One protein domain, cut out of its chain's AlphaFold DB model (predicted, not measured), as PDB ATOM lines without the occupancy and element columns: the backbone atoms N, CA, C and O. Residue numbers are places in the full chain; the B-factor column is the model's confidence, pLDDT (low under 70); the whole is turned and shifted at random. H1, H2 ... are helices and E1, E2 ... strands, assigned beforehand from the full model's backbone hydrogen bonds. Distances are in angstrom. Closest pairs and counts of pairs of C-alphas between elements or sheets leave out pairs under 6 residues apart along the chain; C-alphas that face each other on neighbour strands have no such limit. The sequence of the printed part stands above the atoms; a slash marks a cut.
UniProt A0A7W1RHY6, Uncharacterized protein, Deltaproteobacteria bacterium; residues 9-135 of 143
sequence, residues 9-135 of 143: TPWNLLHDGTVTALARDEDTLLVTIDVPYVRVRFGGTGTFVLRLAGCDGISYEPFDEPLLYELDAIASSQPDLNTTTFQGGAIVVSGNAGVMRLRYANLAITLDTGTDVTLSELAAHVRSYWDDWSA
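AT A GLANCE: This is residues 9 to 135 of the 143 residues of an uncharacterized protein of Deltaproteobacteria bacterium (UniProt A0A7W1RHY6). Two strongly twisted sheets of four strands spread like an open V from the corner where the tight links E3 to E4 and E7 to E8 join them, and stand only partly face to face. Short helix H3 bridges the sheets along their edge strands E1 and E4, H1 sits in the mouth of the V over E5, and H4 runs past H1 and H2 to make one end of the long axis. The printed part has 127 residues with four named helices and eight named strands, in the order H1 E1 E2 H2 E3 E4 H3 E5 E6 E7 E8 H4. The sheets, E1 E2 E3 E8 and E4 E7 E6 E5, are antiparallel throughout, and the class is mixed. The whole is compact, with a radius of gyration of the C-alphas of 14.2 A and spans of 42 by 32 by 26 A.

IN THESE COORDINATES: Find C-alpha 9 at (-45.127, 5.988, 33.267), where H1, residues 9 to 13, begins. Next come E1, residues 17 to 25, 22.2 A long and bending by 59 degrees at residue 20, and E2, residues 28 to 34, 19.2 A. Then read H2, 36 to 42; E3, 48 to 53; E4, 57 to 62; and H3, 71 to 76. E5, 83 to 87, E6, 90 to 94, and E7, 98 to 103, form a meander, each strand the antiparallel neighbour of the one before. After E8, 106 to 111, H4, 119 to 135, runs 24.2 A to C-alpha 135 at (-20.747, 5.505, 32.678).

HOW THE PARTS SIT: In the first sheet look for N 20 and O 32, 2.9 A, in the hairpin E1 and E2; N 31 and O 50, 2.9 A, between E2 and E3; and N 51 and O 108, 2.8 A, between E3 and E8. In the second, find N 61 and O 99, 2.9 A, N 93 and O 100, 2.8 A, and N 85 and O 92, 2.9 A. H3 is on both sheets, 5.7 A over the first; its closest C-alphas to E1 are Ala 75 and Ala 21, 5.1 A. H1 lies over E5 at a height of 8.0 A, on the same face as H3. H4 touches H1 with residues 119 to 126 alone, closest at the C-alphas of Ala 123 and Leu 13, 6.5 A. With residues 125 to 129 alone it touches H2, closest at the C-alphas of Val 126 and Val 38, 6.0 A. Every O i to N i+4 pair is within hydrogen-bond range in H1, H3 and H4; in H2 it is 1 of 3, beside 3 of 4 O i to N i+3 pairs.

THE WHOLE: The C-alphas of Glu 26 and Ala 135, the two farthest apart, are 45.0 A from each other. The printed part has no cut, and no link is long. Its mean pLDDT is 95.5, and no printed residue is under 70.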
ATOM      1  N   THR A   9     -46.452   5.367  33.119       95.50
ATOM      2  CA  THR A   9     -45.127   5.988  33.267       95.50
ATOM      3  C   THR A   9     -44.684   6.173  34.724       95.50
ATOM      4  O   THR A   9     -43.547   5.797  35.012       95.50
ATOM      5  N   PRO A  10     -45.513   6.670  35.667       95.25
ATOM      6  CA  PRO A  10     -45.114   6.798  37.072       95.25
ATOM      7  C   PRO A  10     -44.633   5.479  37.687       95.25
ATOM      8  O   PRO A  10     -43.618   5.448  38.374       95.25
ATOM      9  N   TRP A  11     -45.323   4.380  37.384       97.06
ATOM     10  CA  TRP A  11     -44.981   3.049  37.880       97.06
ATOM     11  C   TRP A  11     -43.699   2.507  37.248       97.06
ATOM     12  O   TRP A  11     -42.856   1.957  37.947       97.06
ATOM     13  N   ASN A  12     -43.510   2.718  35.942       96.56
ATOM     14  CA  ASN A  12     -42.281   2.323  35.246       96.56
ATOM     15  C   ASN A  12     -41.049   3.124  35.696       96.56
ATOM     16  O   ASN A  12     -39.932   2.640  35.570       96.56
ATOM     17  N   LEU A  13     -41.219   4.336  36.225       96.38
ATOM     18  CA  LEU A  13     -40.112   5.083  36.835       96.38
ATOM     19  C   LEU A  13     -39.732   4.556  38.226       96.38
ATOM     20  O   LEU A  13     -38.622   4.810  38.683       96.38
ATOM     21  N   LEU A  14     -40.632   3.820  38.879       96.00
ATOM     22  CA  LEU A  14     -40.396   3.121  40.145       96.00
ATOM     23  C   LEU A  14     -40.055   1.638  39.919       96.00
ATOM     24  O   LEU A  14     -40.283   0.803  40.793       96.00
ATOM     25  N   HIS A  15     -39.521   1.323  38.736       94.31
ATOM     26  CA  HIS A  15     -38.972   0.017  38.378       94.31
ATOM     27  C   HIS A  15     -37.948  -0.475  39.409       94.31
ATOM     28  O   HIS A  15     -37.278   0.334  40.054       94.31
ATOM     29  N   ASP A  16     -37.851  -1.792  39.588       94.31
ATOM     30  CA  ASP A  16     -37.083  -2.459  40.650       94.31
ATOM     31  C   ASP A  16     -37.528  -2.062  42.073       94.31
ATOM     32  O   ASP A  16     -36.832  -2.307  43.059       94.31
ATOM     33  N   GLY A  17     -38.701  -1.436  42.188       96.88
ATOM     34  CA  GLY A  17     -39.335  -1.110  43.452       96.88
ATOM     35  C   GLY A  17     -40.096  -2.277  44.061       96.88
ATOM     36  O   GLY A  17     -40.462  -3.230  43.377       96.88
ATOM     37  N   THR A  18     -40.404  -2.173  45.350       98.12
ATOM     38  CA  THR A  18     -41.227  -3.155  46.067       98.12
ATOM     39  C   THR A  18     -42.352  -2.460  46.816       98.12
ATOM     40  O   THR A  18     -42.109  -1.518  47.571       98.12
ATOM     41  N   VAL A  19     -43.591  -2.925  46.646       98.31
ATOM     42  CA  VAL A  19     -44.719  -2.473  47.470       98.31
ATOM     43  C   VAL A  19     -44.543  -3.024  48.882       98.31
ATOM     44  O   VAL A  19     -44.555  -4.233  49.090       98.31
ATOM     45  N   THR A  20     -44.385  -2.136  49.857       98.12
ATOM     46  CA  THR A  20     -44.118  -2.498  51.260       98.12
ATOM     47  C   THR A  20     -45.301  -2.246  52.185       98.12
ATOM     48  O   THR A  20     -45.384  -2.853  53.248       98.12
ATOM     49  N   ALA A  21     -46.229  -1.373  51.790       98.25
ATOM     50  CA  ALA A  21     -47.468  -1.146  52.522       98.25
ATOM     51  C   ALA A  21     -48.578  -0.642  51.597       98.25
ATOM     52  O   ALA A  21     -48.333   0.099  50.641       98.25
ATOM     53  N   LEU A  22     -49.810  -1.010  51.935       98.31
ATOM     54  CA  LEU A  22     -51.033  -0.535  51.306       98.31
ATOM     55  C   LEU A  22     -51.975  -0.050  52.403       98.31
ATOM     56  O   LEU A  22     -52.203  -0.755  53.379       98.31
ATOM     57  N   ALA A  23     -52.530   1.146  52.248       97.44
ATOM     58  CA  ALA A  23     -53.482   1.696  53.207       97.44
ATOM     59  C   ALA A  23     -54.570   2.478  52.482       97.44
ATOM     60  O   ALA A  23     -54.311   3.113  51.464       97.44
ATOM     61  N   ARG A  24     -55.792   2.457  53.009       96.00
ATOM     62  CA  ARG A  24     -56.894   3.260  52.476       96.00
ATOM     63  C   ARG A  24     -57.126   4.475  53.369       96.00
ATOM     64  O   ARG A  24     -57.269   4.333  54.578       96.00
ATOM     65  N   ASP A  25     -57.166   5.642  52.744       93.50
ATOM     66  CA  ASP A  25     -57.451   6.943  53.345       93.50
ATOM     67  C   ASP A  25     -58.655   7.536  52.602       93.50
ATOM     68  O   ASP A  25     -58.522   8.061  51.495       93.50
ATOM     69  N   GLU A  26     -59.851   7.327  53.157       90.88
ATOM     70  CA  GLU A  26     -61.135   7.628  52.504       90.88
ATOM     71  C   GLU A  26     -61.232   7.001  51.087       90.88
ATOM     72  O   GLU A  26     -61.185   5.773  50.924       90.88
ATOM     73  N   ASP A  27     -61.339   7.839  50.052       90.94
ATOM     74  CA  ASP A  27     -61.411   7.449  48.637       90.94
ATOM     75  C   ASP A  27     -60.032   7.335  47.957       90.94
ATOM     76  O   ASP A  27     -59.933   7.159  46.736       90.94
ATOM     77  N   THR A  28     -58.952   7.427  48.736       96.44
ATOM     78  CA  THR A  28     -57.572   7.341  48.255       96.44
ATOM     79  C   THR A  28     -56.921   6.045  48.725       96.44
ATOM     80  O   THR A  28     -56.906   5.732  49.913       96.44
ATOM     81  N   LEU A  29     -56.333   5.292  47.795       97.94
ATOM     82  CA  LEU A  29     -55.418   4.204  48.137       97.94
ATOM     83  C   LEU A  29     -53.990   4.757  48.207       97.94
ATOM     84  O   LEU A  29     -53.510   5.379  47.262       97.94
ATOM     85  N   LEU A  30     -53.317   4.521  49.324       98.31
ATOM     86  CA  LEU A  30     -51.914   4.831  49.545       98.31
ATOM     87  C   LEU A  30     -51.087   3.575  49.267       98.31
ATOM     88  O   LEU A  30     -51.293   2.546  49.911       98.31
ATOM     89  N   VAL A  31     -50.151   3.666  48.326       98.50
ATOM     90  CA  VAL A  31     -49.216   2.590  47.978       98.50
ATOM     91  C   VAL A  31     -47.813   3.031  48.349       98.50
ATOM     92  O   VAL A  31     -47.269   3.952  47.742       98.50
ATOM     93  N   THR A  32     -47.232   2.388  49.357       98.56
ATOM     94  CA  THR A  32     -45.862   2.662  49.795       98.56
ATOM     95  C   THR A  32     -44.907   1.759  49.036       98.56
ATOM     96  O   THR A  32     -45.055   0.537  49.069       98.56
ATOM     97  N   ILE A  33     -43.935   2.358  48.357       98.31
ATOM     98  CA  ILE A  33     -42.988   1.668  47.487       98.31
ATOM     99  C   ILE A  33     -41.572   1.971  47.963       98.31
ATOM    100  O   ILE A  33     -41.157   3.131  48.033       98.31
ATOM    101  N   ASP A  34     -40.825   0.919  48.275       98.12
ATOM    102  CA  ASP A  34     -39.397   1.014  48.536       98.12
ATOM    103  C   ASP A  34     -38.617   0.912  47.222       98.12
ATOM    104  O   ASP A  34     -38.743  -0.074  46.499       98.12
ATOM    105  N   VAL A  35     -37.844   1.955  46.899       96.19
ATOM    106  CA  VAL A  35     -36.959   2.017  45.720       96.19
ATOM    107  C   VAL A  35     -35.650   2.713  46.117       96.19
ATOM    108  O   VAL A  35     -35.437   3.893  45.798       96.19
ATOM    109  N   PRO A  36     -34.749   2.031  46.851       94.50
ATOM    110  CA  PRO A  36     -33.633   2.694  47.525       94.50
ATOM    111  C   PRO A  36     -32.719   3.483  46.582       94.50
ATOM    112  O   PRO A  36     -32.310   4.601  46.901       94.50
ATOM    113  N   TYR A  37     -32.428   2.938  45.396       91.25
ATOM    114  CA  TYR A  37     -31.488   3.540  44.444       91.25
ATOM    115  C   TYR A  37     -31.992   4.866  43.846       91.25
ATOM    116  O   TYR A  37     -31.185   5.740  43.514       91.25
ATOM    117  N   VAL A  38     -33.313   5.049  43.763       92.75
ATOM    118  CA  VAL A  38     -33.935   6.319  43.369       92.75
ATOM    119  C   VAL A  38     -34.076   7.230  44.582       92.75
ATOM    120  O   VAL A  38     -33.736   8.410  44.506       92.75
ATOM    121  N   ARG A  39     -34.523   6.700  45.729       94.69
ATOM    122  CA  ARG A  39     -34.807   7.498  46.930       94.69
ATOM    123  C   ARG A  39     -33.597   8.292  47.422       94.69
ATOM    124  O   ARG A  39     -33.762   9.454  47.798       94.69
ATOM    125  N   VAL A  40     -32.390   7.723  47.339       94.12
ATOM    126  CA  VAL A  40     -31.137   8.418  47.704       94.12
ATOM    127  C   VAL A  40     -30.883   9.688  46.890       94.12
ATOM    128  O   VAL A  40     -30.211  10.600  47.369       94.12
ATOM    129  N   ARG A  41     -31.451   9.797  45.683       92.25
ATOM    130  CA  ARG A  41     -31.355  11.000  44.842       92.25
ATOM    131  C   ARG A  41     -32.242  12.146  45.339       92.25
ATOM    132  O   ARG A  41     -31.957  13.295  45.023       92.25
ATOM    133  N   PHE A  42     -33.224  11.844  46.187       93.44
ATOM    134  CA  PHE A  42     -34.074  12.802  46.899       93.44
ATOM    135  C   PHE A  42     -33.520  13.147  48.296       93.44
ATOM    136  O   PHE A  42     -34.270  13.451  49.222       93.44
ATOM    137  N   GLY A  43     -32.197  13.064  48.477       88.06
ATOM    138  CA  GLY A  43     -31.514  13.565  49.673       88.06
ATOM    139  C   GLY A  43     -31.648  12.703  50.931       88.06
ATOM    140  O   GLY A  43     -31.408  13.207  52.025       88.06
ATOM    141  N   GLY A  44     -32.015  11.422  50.817       86.81
ATOM    142  CA  GLY A  44     -32.105  10.537  51.981       86.81
ATOM    143  C   GLY A  44     -32.535   9.107  51.664       86.81
ATOM    144  O   GLY A  44     -32.738   8.744  50.512       86.81
ATOM    145  N   THR A  45     -32.668   8.297  52.708       90.06
ATOM    146  CA  THR A  45     -33.335   6.986  52.669       90.06
ATOM    147  C   THR A  45     -34.837   7.156  52.907       90.06
ATOM    148  O   THR A  45     -35.258   8.216  53.363       90.06
ATOM    149  N   GLY A  46     -35.642   6.132  52.627       95.06
ATOM    150  CA  GLY A  46     -37.095   6.165  52.825       95.06
ATOM    151  C   GLY A  46     -37.839   5.508  51.668       95.06
ATOM    152  O   GLY A  46     -37.247   4.759  50.893       95.06
ATOM    153  N   THR A  47     -39.118   5.832  51.527       97.62
ATOM    154  CA  THR A  47     -39.999   5.263  50.499       97.62
ATOM    155  C   THR A  47     -40.704   6.356  49.703       97.62
ATOM    156  O   THR A  47     -40.698   7.537  50.066       97.62
ATOM    157  N   PHE A  48     -41.295   5.959  48.581       98.00
ATOM    158  CA  PHE A  48     -42.288   6.754  47.872       98.00
ATOM    159  C   PHE A  48     -43.683   6.329  48.318       98.00
ATOM    160  O   PHE A  48     -43.919   5.158  48.612       98.00
ATOM    161  N   VAL A  49     -44.619   7.268  48.324       98.12
ATOM    162  CA  VAL A  49     -46.035   7.010  48.571       98.12
ATOM    163  C   VAL A  49     -46.826   7.505  47.368       98.12
ATOM    164  O   VAL A  49     -46.896   8.711  47.109       98.12
ATOM    165  N   LEU A  50     -47.426   6.568  46.634       97.88
ATOM    166  CA  LEU A  50     -48.393   6.871  45.586       97.88
ATOM    167  C   LEU A  50     -49.774   7.036  46.208       97.88
ATOM    168  O   LEU A  50     -50.251   6.161  46.925       97.88
ATOM    169  N   ARG A  51     -50.426   8.156  45.908       97.75
ATOM    170  CA  ARG A  51     -51.786   8.476  46.344       97.75
ATOM    171  C   ARG A  51     -52.721   8.298  45.155       97.75
ATOM    172  O   ARG A  51     -52.730   9.128  44.248       97.75
ATOM    173  N   LEU A  52     -53.473   7.203  45.148       97.44
ATOM    174  CA  LEU A  52     -54.358   6.803  44.058       97.44
ATOM    175  C   LEU A  52     -55.798   7.200  44.394       97.44
ATOM    176  O   LEU A  52     -56.496   6.497  45.127       97.44
ATOM    177  N   ALA A  53     -56.237   8.348  43.885       96.69
ATOM    178  CA  ALA A  53     -57.581   8.861  44.130       96.69
ATOM    179  C   ALA A  53     -58.613   8.155  43.241       96.69
ATOM    180  O   ALA A  53     -58.363   7.898  42.056       96.69
ATOM    181  N   GLY A  54     -59.790   7.868  43.803       95.25
ATOM    182  CA  GLY A  54     -60.847   7.148  43.092       95.25
ATOM    183  C   GLY A  54     -60.452   5.706  42.780       95.25
ATOM    184  O   GLY A  54     -60.826   5.183  41.734       95.25
ATOM    185  N   CYS A  55     -59.641   5.091  43.647       95.38
ATOM    186  CA  CYS A  55     -59.225   3.705  43.487       95.38
ATOM    187  C   CYS A  55     -60.400   2.764  43.790       95.38
ATOM    188  O   CYS A  55     -60.797   2.606  44.950       95.38
ATOM    189  N   ASP A  56     -60.938   2.120  42.755       93.75
ATOM    190  CA  ASP A  56     -62.126   1.258  42.820       93.75
ATOM    191  C   ASP A  56     -61.808  -0.236  42.615       93.75
ATOM    192  O   ASP A  56     -62.699  -1.087  42.642       93.75
ATOM    193  N   GLY A  57     -60.534  -0.579  42.423       93.56
ATOM    194  CA  GLY A  57     -60.086  -1.962  42.352       93.56
ATOM    195  C   GLY A  57     -58.585  -2.096  42.548       93.56
ATOM    196  O   GLY A  57     -57.809  -1.371  41.933       93.56
ATOM    197  N   ILE A  58     -58.199  -3.060  43.376       97.38
ATOM    198  CA  ILE A  58     -56.836  -3.566  43.483       97.38
ATOM    199  C   ILE A  58     -56.895  -5.083  43.661       97.38
ATOM    200  O   ILE A  58     -57.753  -5.596  44.381       97.38
ATOM    201  N   SER A  59     -56.006  -5.795  42.985       98.25
ATOM    202  CA  SER A  59     -55.756  -7.210  43.231       98.25
ATOM    203  C   SER A  59     -54.302  -7.553  42.943       98.25
ATOM    204  O   SER A  59     -53.623  -6.852  42.189       98.25
ATOM    205  N   TYR A  60     -53.830  -8.641  43.535       98.56
ATOM    206  CA  TYR A  60     -52.520  -9.207  43.251       98.56
ATOM    207  C   TYR A  60     -52.654 -10.700  43.017       98.56
ATOM    208  O   TYR A  60     -53.256 -11.401  43.822       98.56
ATOM    209  N   GLU A  61     -52.117 -11.169  41.901       98.25
ATOM    210  CA  GLU A  61     -52.113 -12.565  41.486       98.25
ATOM    211  C   GLU A  61     -50.678 -13.092  41.578       98.25
ATOM    212  O   GLU A  61     -49.916 -12.921  40.619       98.25
ATOM    213  N   PRO A  62     -50.270 -13.675  42.720       97.50
ATOM    214  CA  PRO A  62     -49.013 -14.405  42.794       97.50
ATOM    215  C   PRO A  62     -49.046 -15.596  41.829       97.50
ATOM    216  O   PRO A  62     -50.104 -16.176  41.592       97.50
ATOM    217  N   PHE A  63     -47.899 -15.997  41.280       95.31
ATOM    218  CA  PHE A  63     -47.870 -17.108  40.316       95.31
ATOM    219  C   PHE A  63     -48.164 -18.477  40.939       95.31
ATOM    220  O   PHE A  63     -48.761 -19.330  40.281       95.31
ATOM    221  N   ASP A  64     -47.779 -18.670  42.200       94.06
ATOM    222  CA  ASP A  64     -47.879 -19.953  42.905       94.06
ATOM    223  C   ASP A  64     -48.932 -19.952  44.029       94.06
ATOM    224  O   ASP A  64     -49.101 -20.952  44.731       94.06
ATOM    225  N   GLU A  65     -49.661 -18.848  44.208       95.00
ATOM    226  CA  GLU A  65     -50.642 -18.680  45.284       95.00
ATOM    227  C   GLU A  65     -51.983 -18.141  44.756       95.00
ATOM    228  O   GLU A  65     -52.066 -17.635  43.636       95.00
ATOM    229  N   PRO A  66     -53.076 -18.250  45.535       97.38
ATOM    230  CA  PRO A  66     -54.362 -17.690  45.142       97.38
ATOM    231  C   PRO A  66     -54.336 -16.168  44.956       97.38
ATOM    232  O   PRO A  66     -53.596 -15.444  45.618       97.38
ATOM    233  N   LEU A  67     -55.245 -15.685  44.108       98.06
ATOM    234  CA  LEU A  67     -55.505 -14.263  43.898       98.06
ATOM    235  C   LEU A  67     -55.887 -13.556  45.211       98.06
ATOM    236  O   LEU A  67     -56.816 -13.970  45.907       98.06
ATOM    237  N   LEU A  68     -55.196 -12.457  45.504       98.44
ATOM    238  CA  LEU A  68     -55.351 -11.642  46.701       98.44
ATOM    239  C   LEU A  68     -56.086 -10.333  46.390       98.44
ATOM    240  O   LEU A  68     -55.844  -9.688  45.368       98.44
ATOM    241  N   TYR A  69     -56.951  -9.924  47.317       97.88
ATOM    242  CA  TYR A  69     -57.694  -8.655  47.268       97.88
ATOM    243  C   TYR A  69     -57.512  -7.811  48.536       97.88
ATOM    244  O   TYR A  69     -57.671  -6.593  48.498       97.88
ATOM    245  N   GLU A  70     -57.167  -8.451  49.655       97.75
ATOM    246  CA  GLU A  70     -56.967  -7.783  50.937       97.75
ATOM    247  C   GLU A  70     -55.630  -7.039  50.951       97.75
ATOM    248  O   GLU A  70     -54.586  -7.630  50.677       97.75
ATOM    249  N   LEU A  71     -55.655  -5.751  51.300       98.00
ATOM    250  CA  LEU A  71     -54.486  -4.867  51.225       98.00
ATOM    251  C   LEU A  71     -53.292  -5.393  52.033       98.00
ATOM    252  O   LEU A  71     -52.177  -5.425  51.517       98.00
ATOM    253  N   ASP A  72     -53.534  -5.856  53.261       97.62
ATOM    254  CA  ASP A  72     -52.484  -6.387  54.134       97.62
ATOM    255  C   ASP A  72     -51.872  -7.675  53.573       97.62
ATOM    256  O   ASP A  72     -50.661  -7.885  53.673       97.62
ATOM    257  N   ALA A  73     -52.688  -8.528  52.945       97.81
ATOM    258  CA  ALA A  73     -52.210  -9.747  52.302       97.81
ATOM    259  C   ALA A  73     -51.351  -9.411  51.079       97.81
ATOM    260  O   ALA A  73     -50.249  -9.934  50.948       97.81
ATOM    261  N   ILE A  74     -51.813  -8.480  50.236       98.19
ATOM    262  CA  ILE A  74     -51.056  -8.008  49.071       98.19
ATOM    263  C   ILE A  74     -49.718  -7.405  49.514       98.19
ATOM    264  O   ILE A  74     -48.682  -7.776  48.978       98.19
ATOM    265  N   ALA A  75     -49.716  -6.511  50.507       97.69
ATOM    266  CA  ALA A  75     -48.490  -5.892  51.008       97.69
ATOM    267  C   ALA A  75     -47.521  -6.924  51.615       97.69
ATOM    268  O   ALA A  75     -46.312  -6.829  51.409       97.69
ATOM    269  N   SER A  76     -48.041  -7.940  52.311       97.44
ATOM    270  CA  SER A  76     -47.230  -9.019  52.894       97.44
ATOM    271  C   SER A  76     -46.548  -9.893  51.838       97.44
ATOM    272  O   SER A  76     -45.480 -10.437  52.109       97.44
ATOM    273  N   SER A  77     -47.124 -10.006  50.636       97.00
ATOM    274  CA  SER A  77     -46.498 -10.696  49.500       97.00
ATOM    275  C   SER A  77     -45.391  -9.887  48.816       97.00
ATOM    276  O   SER A  77     -44.749 -10.409  47.910       97.00
ATOM    277  N   GLN A  78     -45.179  -8.628  49.219       97.19
ATOM    278  CA  GLN A  78     -44.151  -7.724  48.693       97.19
ATOM    279  C   GLN A  78     -44.048  -7.686  47.148       97.19
ATOM    280  O   GLN A  78     -42.987  -7.997  46.605       97.19
ATOM    281  N   PRO A  79     -45.118  -7.302  46.416       97.38
ATOM    282  CA  PRO A  79     -45.090  -7.209  44.959       97.38
ATOM    283  C   PRO A  79     -43.938  -6.333  44.462       97.38
ATOM    284  O   PRO A  79     -43.811  -5.172  44.865       97.38
ATOM    285  N   ASP A  80     -43.127  -6.871  43.558       96.81
ATOM    286  CA  ASP A  80     -42.051  -6.145  42.898       96.81
ATOM    287  C   ASP A  80     -42.519  -5.493  41.585       96.81
ATOM    288  O   ASP A  80     -43.430  -5.971  40.907       96.81
ATOM    289  N   LEU A  81     -41.912  -4.359  41.233       97.06
ATOM    290  CA  LEU A  81     -42.282  -3.545  40.078       97.06
ATOM    291  C   LEU A  81     -41.290  -3.776  38.935       97.06
ATOM    292  O   LEU A  81     -40.242  -3.138  38.895       97.06
ATOM    293  N   ASN A  82     -41.627  -4.637  37.970       96.06
ATOM    294  CA  ASN A  82     -40.737  -4.925  36.837       96.06
ATOM    295  C   ASN A  82     -41.236  -4.354  35.499       96.06
ATOM    296  O   ASN A  82     -40.479  -3.826  34.693       96.06
ATOM    297  N   THR A  83     -42.524  -4.426  35.195       96.62
ATOM    298  CA  THR A  83     -43.058  -3.753  34.002       96.62
ATOM    299  C   THR A  83     -44.482  -3.335  34.249       96.62
ATOM    300  O   THR A  83     -45.288  -4.137  34.705       96.62
ATOM    301  N   THR A  84     -44.811  -2.096  33.903       97.44
ATOM    302  CA  THR A  84     -46.173  -1.589  34.025       97.44
ATOM    303  C   THR A  84     -46.753  -1.230  32.671       97.44
ATOM    304  O   THR A  84     -46.123  -0.563  31.848       97.44
ATOM    305  N   THR A  85     -47.990  -1.659  32.452       97.31
ATOM    306  CA  THR A  85     -48.770  -1.377  31.248       97.31
ATOM    307  C   THR A  85     -50.187  -0.966  31.619       97.31
ATOM    308  O   THR A  85     -50.647  -1.228  32.729       97.31
ATOM    309  N   PHE A  86     -50.890  -0.329  30.688       96.44
ATOM    310  CA  PHE A  86     -52.326  -0.111  30.806       96.44
ATOM    311  C   PHE A  86     -53.061  -1.108  29.907       96.44
ATOM    312  O   PHE A  86     -52.917  -1.075  28.683       96.44
ATOM    313  N   GLN A  87     -53.834  -2.013  30.505       94.81
ATOM    314  CA  GLN A  87     -54.558  -3.059  29.786       94.81
ATOM    315  C   GLN A  87     -55.916  -3.318  30.439       94.81
ATOM    316  O   GLN A  87     -56.028  -3.448  31.653       94.81
ATOM    317  N   GLY A  88     -56.968  -3.418  29.621       90.25
ATOM    318  CA  GLY A  88     -58.306  -3.773  30.109       90.25
ATOM    319  C   GLY A  88     -58.922  -2.746  31.066       90.25
ATOM    320  O   GLY A  88     -59.749  -3.118  31.890       90.25
ATOM    321  N   GLY A  89     -58.523  -1.472  30.972       92.38
ATOM    322  CA  GLY A  89     -59.006  -0.413  31.867       92.38
ATOM    323  C   GLY A  89     -58.345  -0.409  33.247       92.38
ATOM    324  O   GLY A  89     -58.903   0.168  34.174       92.38
ATOM    325  N   ALA A  90     -57.199  -1.078  33.394       96.25
ATOM    326  CA  ALA A  90     -56.431  -1.139  34.626       96.25
ATOM    327  C   ALA A  90     -54.939  -0.920  34.355       96.25
ATOM    328  O   ALA A  90     -54.414  -1.292  33.300       96.25
ATOM    329  N   ILE A  91     -54.252  -0.373  35.350       97.62
ATOM    330  CA  ILE A  91     -52.803  -0.448  35.459       97.62
ATOM    331  C   ILE A  91     -52.441  -1.873  35.856       97.62
ATOM    332  O   ILE A  91     -52.918  -2.385  36.866       97.62
ATOM    333  N   VAL A  92     -51.609  -2.512  35.043       98.12
ATOM    334  CA  VAL A  92     -51.109  -3.867  35.246       98.12
ATOM    335  C   VAL A  92     -49.614  -3.773  35.499       98.12
ATOM    336  O   VAL A  92     -48.851  -3.467  34.581       98.12
ATOM    337  N   VAL A  93     -49.221  -4.019  36.744       97.94
ATOM    338  CA  VAL A  93     -47.836  -4.083  37.205       97.94
ATOM    339  C   VAL A  93     -47.435  -5.552  37.265       97.94
ATOM    340  O   VAL A  93     -47.917  -6.308  38.106       97.94
ATOM    341  N   SER A  94     -46.564  -5.962  36.357       97.88
ATOM    342  CA  SER A  94     -45.949  -7.284  36.350       97.88
ATOM    343  C   SER A  94     -44.672  -7.249  37.181       97.88
ATOM    344  O   SER A  94     -43.794  -6.421  36.925       97.88
ATOM    345  N   GLY A  95     -44.575  -8.157  38.143       97.00
ATOM    346  CA  GLY A  95     -43.368  -8.449  38.903       97.00
ATOM    347  C   GLY A  95     -42.807  -9.823  38.550       97.00
ATOM    348  O   GLY A  95     -43.292 -10.513  37.649       97.00
ATOM    349  N   ASN A  96     -41.779 -10.232  39.277       95.62
ATOM    350  CA  ASN A  96     -41.174 -11.555  39.168       95.62
ATOM    351  C   ASN A  96     -41.981 -12.628  39.911       95.62
ATOM    352  O   ASN A  96     -41.889 -13.802  39.557       95.62
ATOM    353  N   ALA A  97     -42.761 -12.240  40.926       95.50
ATOM    354  CA  ALA A  97     -43.541 -13.163  41.758       95.50
ATOM    355  C   ALA A  97     -45.052 -13.159  41.461       95.50
ATOM    356  O   ALA A  97     -45.785 -13.999  41.988       95.50
ATOM    357  N   GLY A  98     -45.533 -12.238  40.626       97.56
ATOM    358  CA  GLY A  98     -46.953 -12.118  40.328       97.56
ATOM    359  C   GLY A  98     -47.319 -10.876  39.529       97.56
ATOM    360  O   GLY A  98     -46.462 -10.147  39.026       97.56
ATOM    361  N   VAL A  99     -48.622 -10.630  39.416       98.25
ATOM    362  CA  VAL A  99     -49.188  -9.494  38.676       98.25
ATOM    363  C   VAL A  99     -50.158  -8.720  39.561       98.25
ATOM    364  O   VAL A  99     -51.177  -9.249  39.999       98.25
ATOM    365  N   MET A 100     -49.872  -7.440  39.787       98.12
ATOM    366  CA  MET A 100     -50.754  -6.512  40.492       98.12
ATOM    367  C   MET A 100     -51.589  -5.716  39.487       98.12
ATOM    368  O   MET A 100     -51.075  -5.222  38.484       98.12
ATOM    369  N   ARG A 101     -52.891  -5.578  39.744       98.31
ATOM    370  CA  ARG A 101     -53.822  -4.825  38.892       98.31
ATOM    371  C   ARG A 101     -54.523  -3.755  39.706       98.31
ATOM    372  O   ARG A 101     -55.070  -4.065  40.758       98.31
ATOM    373  N   LEU A 102     -54.534  -2.519  39.210       97.25
ATOM    374  CA  LEU A 102     -55.145  -1.374  39.885       97.25
ATOM    375  C   LEU A 102     -56.036  -0.580  38.934       97.25
ATOM    376  O   LEU A 102     -55.704  -0.387  37.766       97.25
ATOM    377  N   ARG A 103     -57.148  -0.068  39.455       96.19
ATOM    378  CA  ARG A 103     -58.038   0.868  38.765       96.19
ATOM    379  C   ARG A 103     -58.245   2.085  39.652       96.19
ATOM    380  O   ARG A 103     -58.700   1.950  40.787       96.19
ATOM    381  N   TYR A 104     -57.860   3.252  39.152       96.19
ATOM    382  CA  TYR A 104     -57.932   4.525  39.864       96.19
ATOM    383  C   TYR A 104     -58.069   5.680  38.867       96.19
ATOM    384  O   TYR A 104     -57.773   5.520  37.687       96.19
ATOM    385  N   ALA A 105     -58.524   6.847  39.326       94.88
ATOM    386  CA  ALA A 105     -58.775   7.998  38.456       94.88
ATOM    387  C   ALA A 105     -57.568   8.941  38.344       94.88
ATOM    388  O   ALA A 105     -57.324   9.532  37.288       94.88
ATOM    389  N   ASN A 106     -56.830   9.119  39.442       95.06
ATOM    390  CA  ASN A 106     -55.695  10.035  39.502       95.06
ATOM    391  C   ASN A 106     -54.591   9.511  40.429       95.06
ATOM    392  O   ASN A 106     -54.873   8.762  41.362       95.06
ATOM    393  N   LEU A 107     -53.355   9.931  40.174       96.31
ATOM    394  CA  LEU A 107     -52.163   9.550  40.921       96.31
ATOM    395  C   LEU A 107     -51.366  10.800  41.290       96.31
ATOM    396  O   LEU A 107     -51.053  11.625  40.434       96.31
ATOM    397  N   ALA A 108     -50.998  10.902  42.565       96.62
ATOM    398  CA  ALA A 108     -49.974  11.821  43.048       96.62
ATOM    399  C   ALA A 108     -48.827  11.032  43.690       96.62
ATOM    400  O   ALA A 108     -49.045   9.949  44.235       96.62
ATOM    401  N   ILE A 109     -47.609  11.570  43.623       97.44
ATOM    402  CA  ILE A 109     -46.404  10.954  44.185       97.44
ATOM    403  C   ILE A 109     -45.914  11.848  45.311       97.44
ATOM    404  O   ILE A 109     -45.765  13.054  45.132       97.44
ATOM    405  N   THR A 110     -45.640  11.247  46.460       97.62
ATOM    406  CA  THR A 110     -45.032  11.926  47.604       97.62
ATOM    407  C   THR A 110     -43.858  11.111  48.124       97.62
ATOM    408  O   THR A 110     -43.780   9.903  47.895       97.62
ATOM    409  N   LEU A 111     -42.928  11.759  48.815       96.94
ATOM    410  CA  LEU A 111     -41.982  11.070  49.688       96.94
ATOM    411  C   LEU A 111     -42.693  10.640  50.976       96.94
ATOM    412  O   LEU A 111     -43.703  11.222  51.365       96.94
ATOM    413  N   ASP A 112     -42.103   9.689  51.692       95.00
ATOM    414  CA  ASP A 112     -42.496   9.291  53.049       95.00
ATOM    415  C   ASP A 112     -42.562  10.459  54.051       95.00
ATOM    416  O   ASP A 112     -43.295  10.411  55.038       95.00
ATOM    417  N   THR A 113     -41.853  11.553  53.767       94.38
ATOM    418  CA  THR A 113     -41.897  12.806  54.537       94.38
ATOM    419  C   THR A 113     -43.116  13.684  54.235       94.38
ATOM    420  O   THR A 113     -43.266  14.739  54.849       94.38
ATOM    421  N   GLY A 114     -43.956  13.302  53.268       94.56
ATOM    422  CA  GLY A 114     -45.095  14.084  52.780       94.56
ATOM    423  C   GLY A 114     -44.746  15.140  51.726       94.56
ATOM    424  O   GLY A 114     -45.608  15.927  51.351       94.56
ATOM    425  N   THR A 115     -43.499  15.185  51.248       96.31
ATOM    426  CA  THR A 115     -43.080  16.123  50.194       96.31
ATOM    427  C   THR A 115     -43.596  15.656  48.837       96.31
ATOM    428  O   THR A 115     -43.316  14.522  48.451       96.31
ATOM    429  N   ASP A 116     -44.293  16.519  48.100       97.12
ATOM    430  CA  ASP A 116     -44.749  16.219  46.740       97.12
ATOM    431  C   ASP A 116     -43.570  16.006  45.780       97.12
ATOM    432  O   ASP A 116     -42.568  16.720  45.826       97.12
ATOM    433  N   VAL A 117     -43.712  15.026  44.887       96.12
ATOM    434  CA  VAL A 117     -42.750  14.714  43.829       96.12
ATOM    435  C   VAL A 117     -43.457  14.809  42.488       96.12
ATOM    436  O   VAL A 117     -44.432  14.103  42.223       96.12
ATOM    437  N   THR A 118     -42.954  15.659  41.600       96.00
ATOM    438  CA  THR A 118     -43.466  15.716  40.232       96.00
ATOM    439  C   THR A 118     -42.919  14.565  39.393       96.00
ATOM    440  O   THR A 118     -41.805  14.074  39.597       96.00
ATOM    441  N   LEU A 119     -43.671  14.175  38.362       94.00
ATOM    442  CA  LEU A 119     -43.225  13.146  37.421       94.00
ATOM    443  C   LEU A 119     -41.916  13.535  36.712       94.00
ATOM    444  O   LEU A 119     -41.057  12.688  36.476       94.00
ATOM    445  N   SER A 120     -41.738  14.824  36.407       94.31
ATOM    446  CA  SER A 120     -40.507  15.347  35.808       94.31
ATOM    447  C   SER A 120     -39.296  15.223  36.729       94.31
ATOM    448  O   SER A 120     -38.218  14.869  36.253       94.31
ATOM    449  N   GLU A 121     -39.460  15.487  38.027       95.56
ATOM    450  CA  GLU A 121     -38.381  15.339  39.011       95.56
ATOM    451  C   GLU A 121     -37.996  13.870  39.174       95.56
ATOM    452  O   GLU A 121     -36.813  13.533  39.092       95.56
ATOM    453  N   LEU A 122     -38.985  12.979  39.306       95.38
ATOM    454  CA  LEU A 122     -38.742  11.538  39.366       95.38
ATOM    455  C   LEU A 122     -37.988  11.047  38.122       95.38
ATOM    456  O   LEU A 122     -36.947  10.401  38.241       95.38
ATOM    457  N   ALA A 123     -38.446  11.425  36.926       95.25
ATOM    458  CA  ALA A 123     -37.793  11.056  35.673       95.25
ATOM    459  C   ALA A 123     -36.363  11.610  35.551       95.25
ATOM    460  O   ALA A 123     -35.489  10.959  34.972       95.25
ATOM    461  N   ALA A 124     -36.096  12.812  36.070       94.38
ATOM    462  CA  ALA A 124     -34.753  13.386  36.085       94.38
ATOM    463  C   ALA A 124     -33.808  12.586  36.994       94.38
ATOM    464  O   ALA A 124     -32.693  12.260  36.580       94.38
ATOM    465  N   HIS A 125     -34.260  12.213  38.194       94.12
ATOM    466  CA  HIS A 125     -33.458  11.441  39.143       94.12
ATOM    467  C   HIS A 125     -33.202   9.999  38.687       94.12
ATOM    468  O   HIS A 125     -32.068   9.530  38.793       94.12
ATOM    469  N   VAL A 126     -34.210   9.326  38.125       92.62
ATOM    470  CA  VAL A 126     -34.070   7.971  37.561       92.62
ATOM    471  C   VAL A 126     -33.071   7.965  36.405       92.62
ATOM    472  O   VAL A 126     -32.146   7.157  36.382       92.62
ATOM    473  N   ARG A 127     -33.194   8.910  35.468       91.62
ATOM    474  CA  ARG A 127     -32.253   9.044  34.347       91.62
ATOM    475  C   ARG A 127     -30.832   9.333  34.818       91.62
ATOM    476  O   ARG A 127     -29.916   8.648  34.388       91.62
ATOM    477  N   SER A 128     -30.653  10.271  35.750       89.06
ATOM    478  CA  SER A 128     -29.331  10.559  36.321       89.06
ATOM    479  C   SER A 128     -28.694   9.321  36.956       89.06
ATOM    480  O   SER A 128     -27.483   9.141  36.852       89.06
ATOM    481  N   TYR A 129     -29.486   8.453  37.593       88.81
ATOM    482  CA  TYR A 129     -28.977   7.188  38.109       88.81
ATOM    483  C   TYR A 129     -28.482   6.258  36.995       88.81
ATOM    484  O   TYR A 129     -27.363   5.754  37.090       88.81
ATOM    485  N   TRP A 130     -29.276   6.054  35.944       86.81
ATOM    486  CA  TRP A 130     -28.906   5.168  34.838       86.81
ATOM    487  C   TRP A 130     -27.746   5.699  33.994       86.81
ATOM    488  O   TRP A 130     -26.913   4.903  33.556       86.81
ATOM    489  N   ASP A 131     -27.639   7.016  33.828       88.31
ATOM    490  CA  ASP A 131     -26.497   7.665  33.181       88.31
ATOM    491  C   ASP A 131     -25.210   7.411  33.992       88.31
ATOM    492  O   ASP A 131     -24.202   6.955  33.447       88.31
ATOM    493  N   ASP A 132     -25.260   7.611  35.318       87.62
ATOM    494  CA  ASP A 132     -24.129   7.345  36.215       87.62
ATOM    495  C   ASP A 132     -23.745   5.859  36.240       87.62
ATOM    496  O   ASP A 132     -22.561   5.517  36.305       87.62
ATOM    497  N   TRP A 133     -24.736   4.964  36.238       85.81
ATOM    498  CA  TRP A 133     -24.512   3.522  36.227       85.81
ATOM    499  C   TRP A 133     -23.853   3.079  34.918       85.81
ATOM    500  O   TRP A 133     -22.822   2.400  34.963       85.81
ATOM    501  N   SER A 134     -24.385   3.538  33.779       84.00
ATOM    502  CA  SER A 134     -23.858   3.258  32.439       84.00
ATOM    503  C   SER A 134     -22.414   3.734  32.305       84.00
ATOM    504  O   SER A 134     -21.549   2.952  31.931       84.00
ATOM    505  N   ALA A 135     -22.107   4.963  32.732       86.62
ATOM    506  CA  ALA A 135     -20.747   5.505  32.678       86.62
ATOM    507  C   ALA A 135     -19.725   4.702  33.511       86.62
ATOM    508  O   ALA A 135     -18.527   4.722  33.229       86.62
TER     509      ALA A 135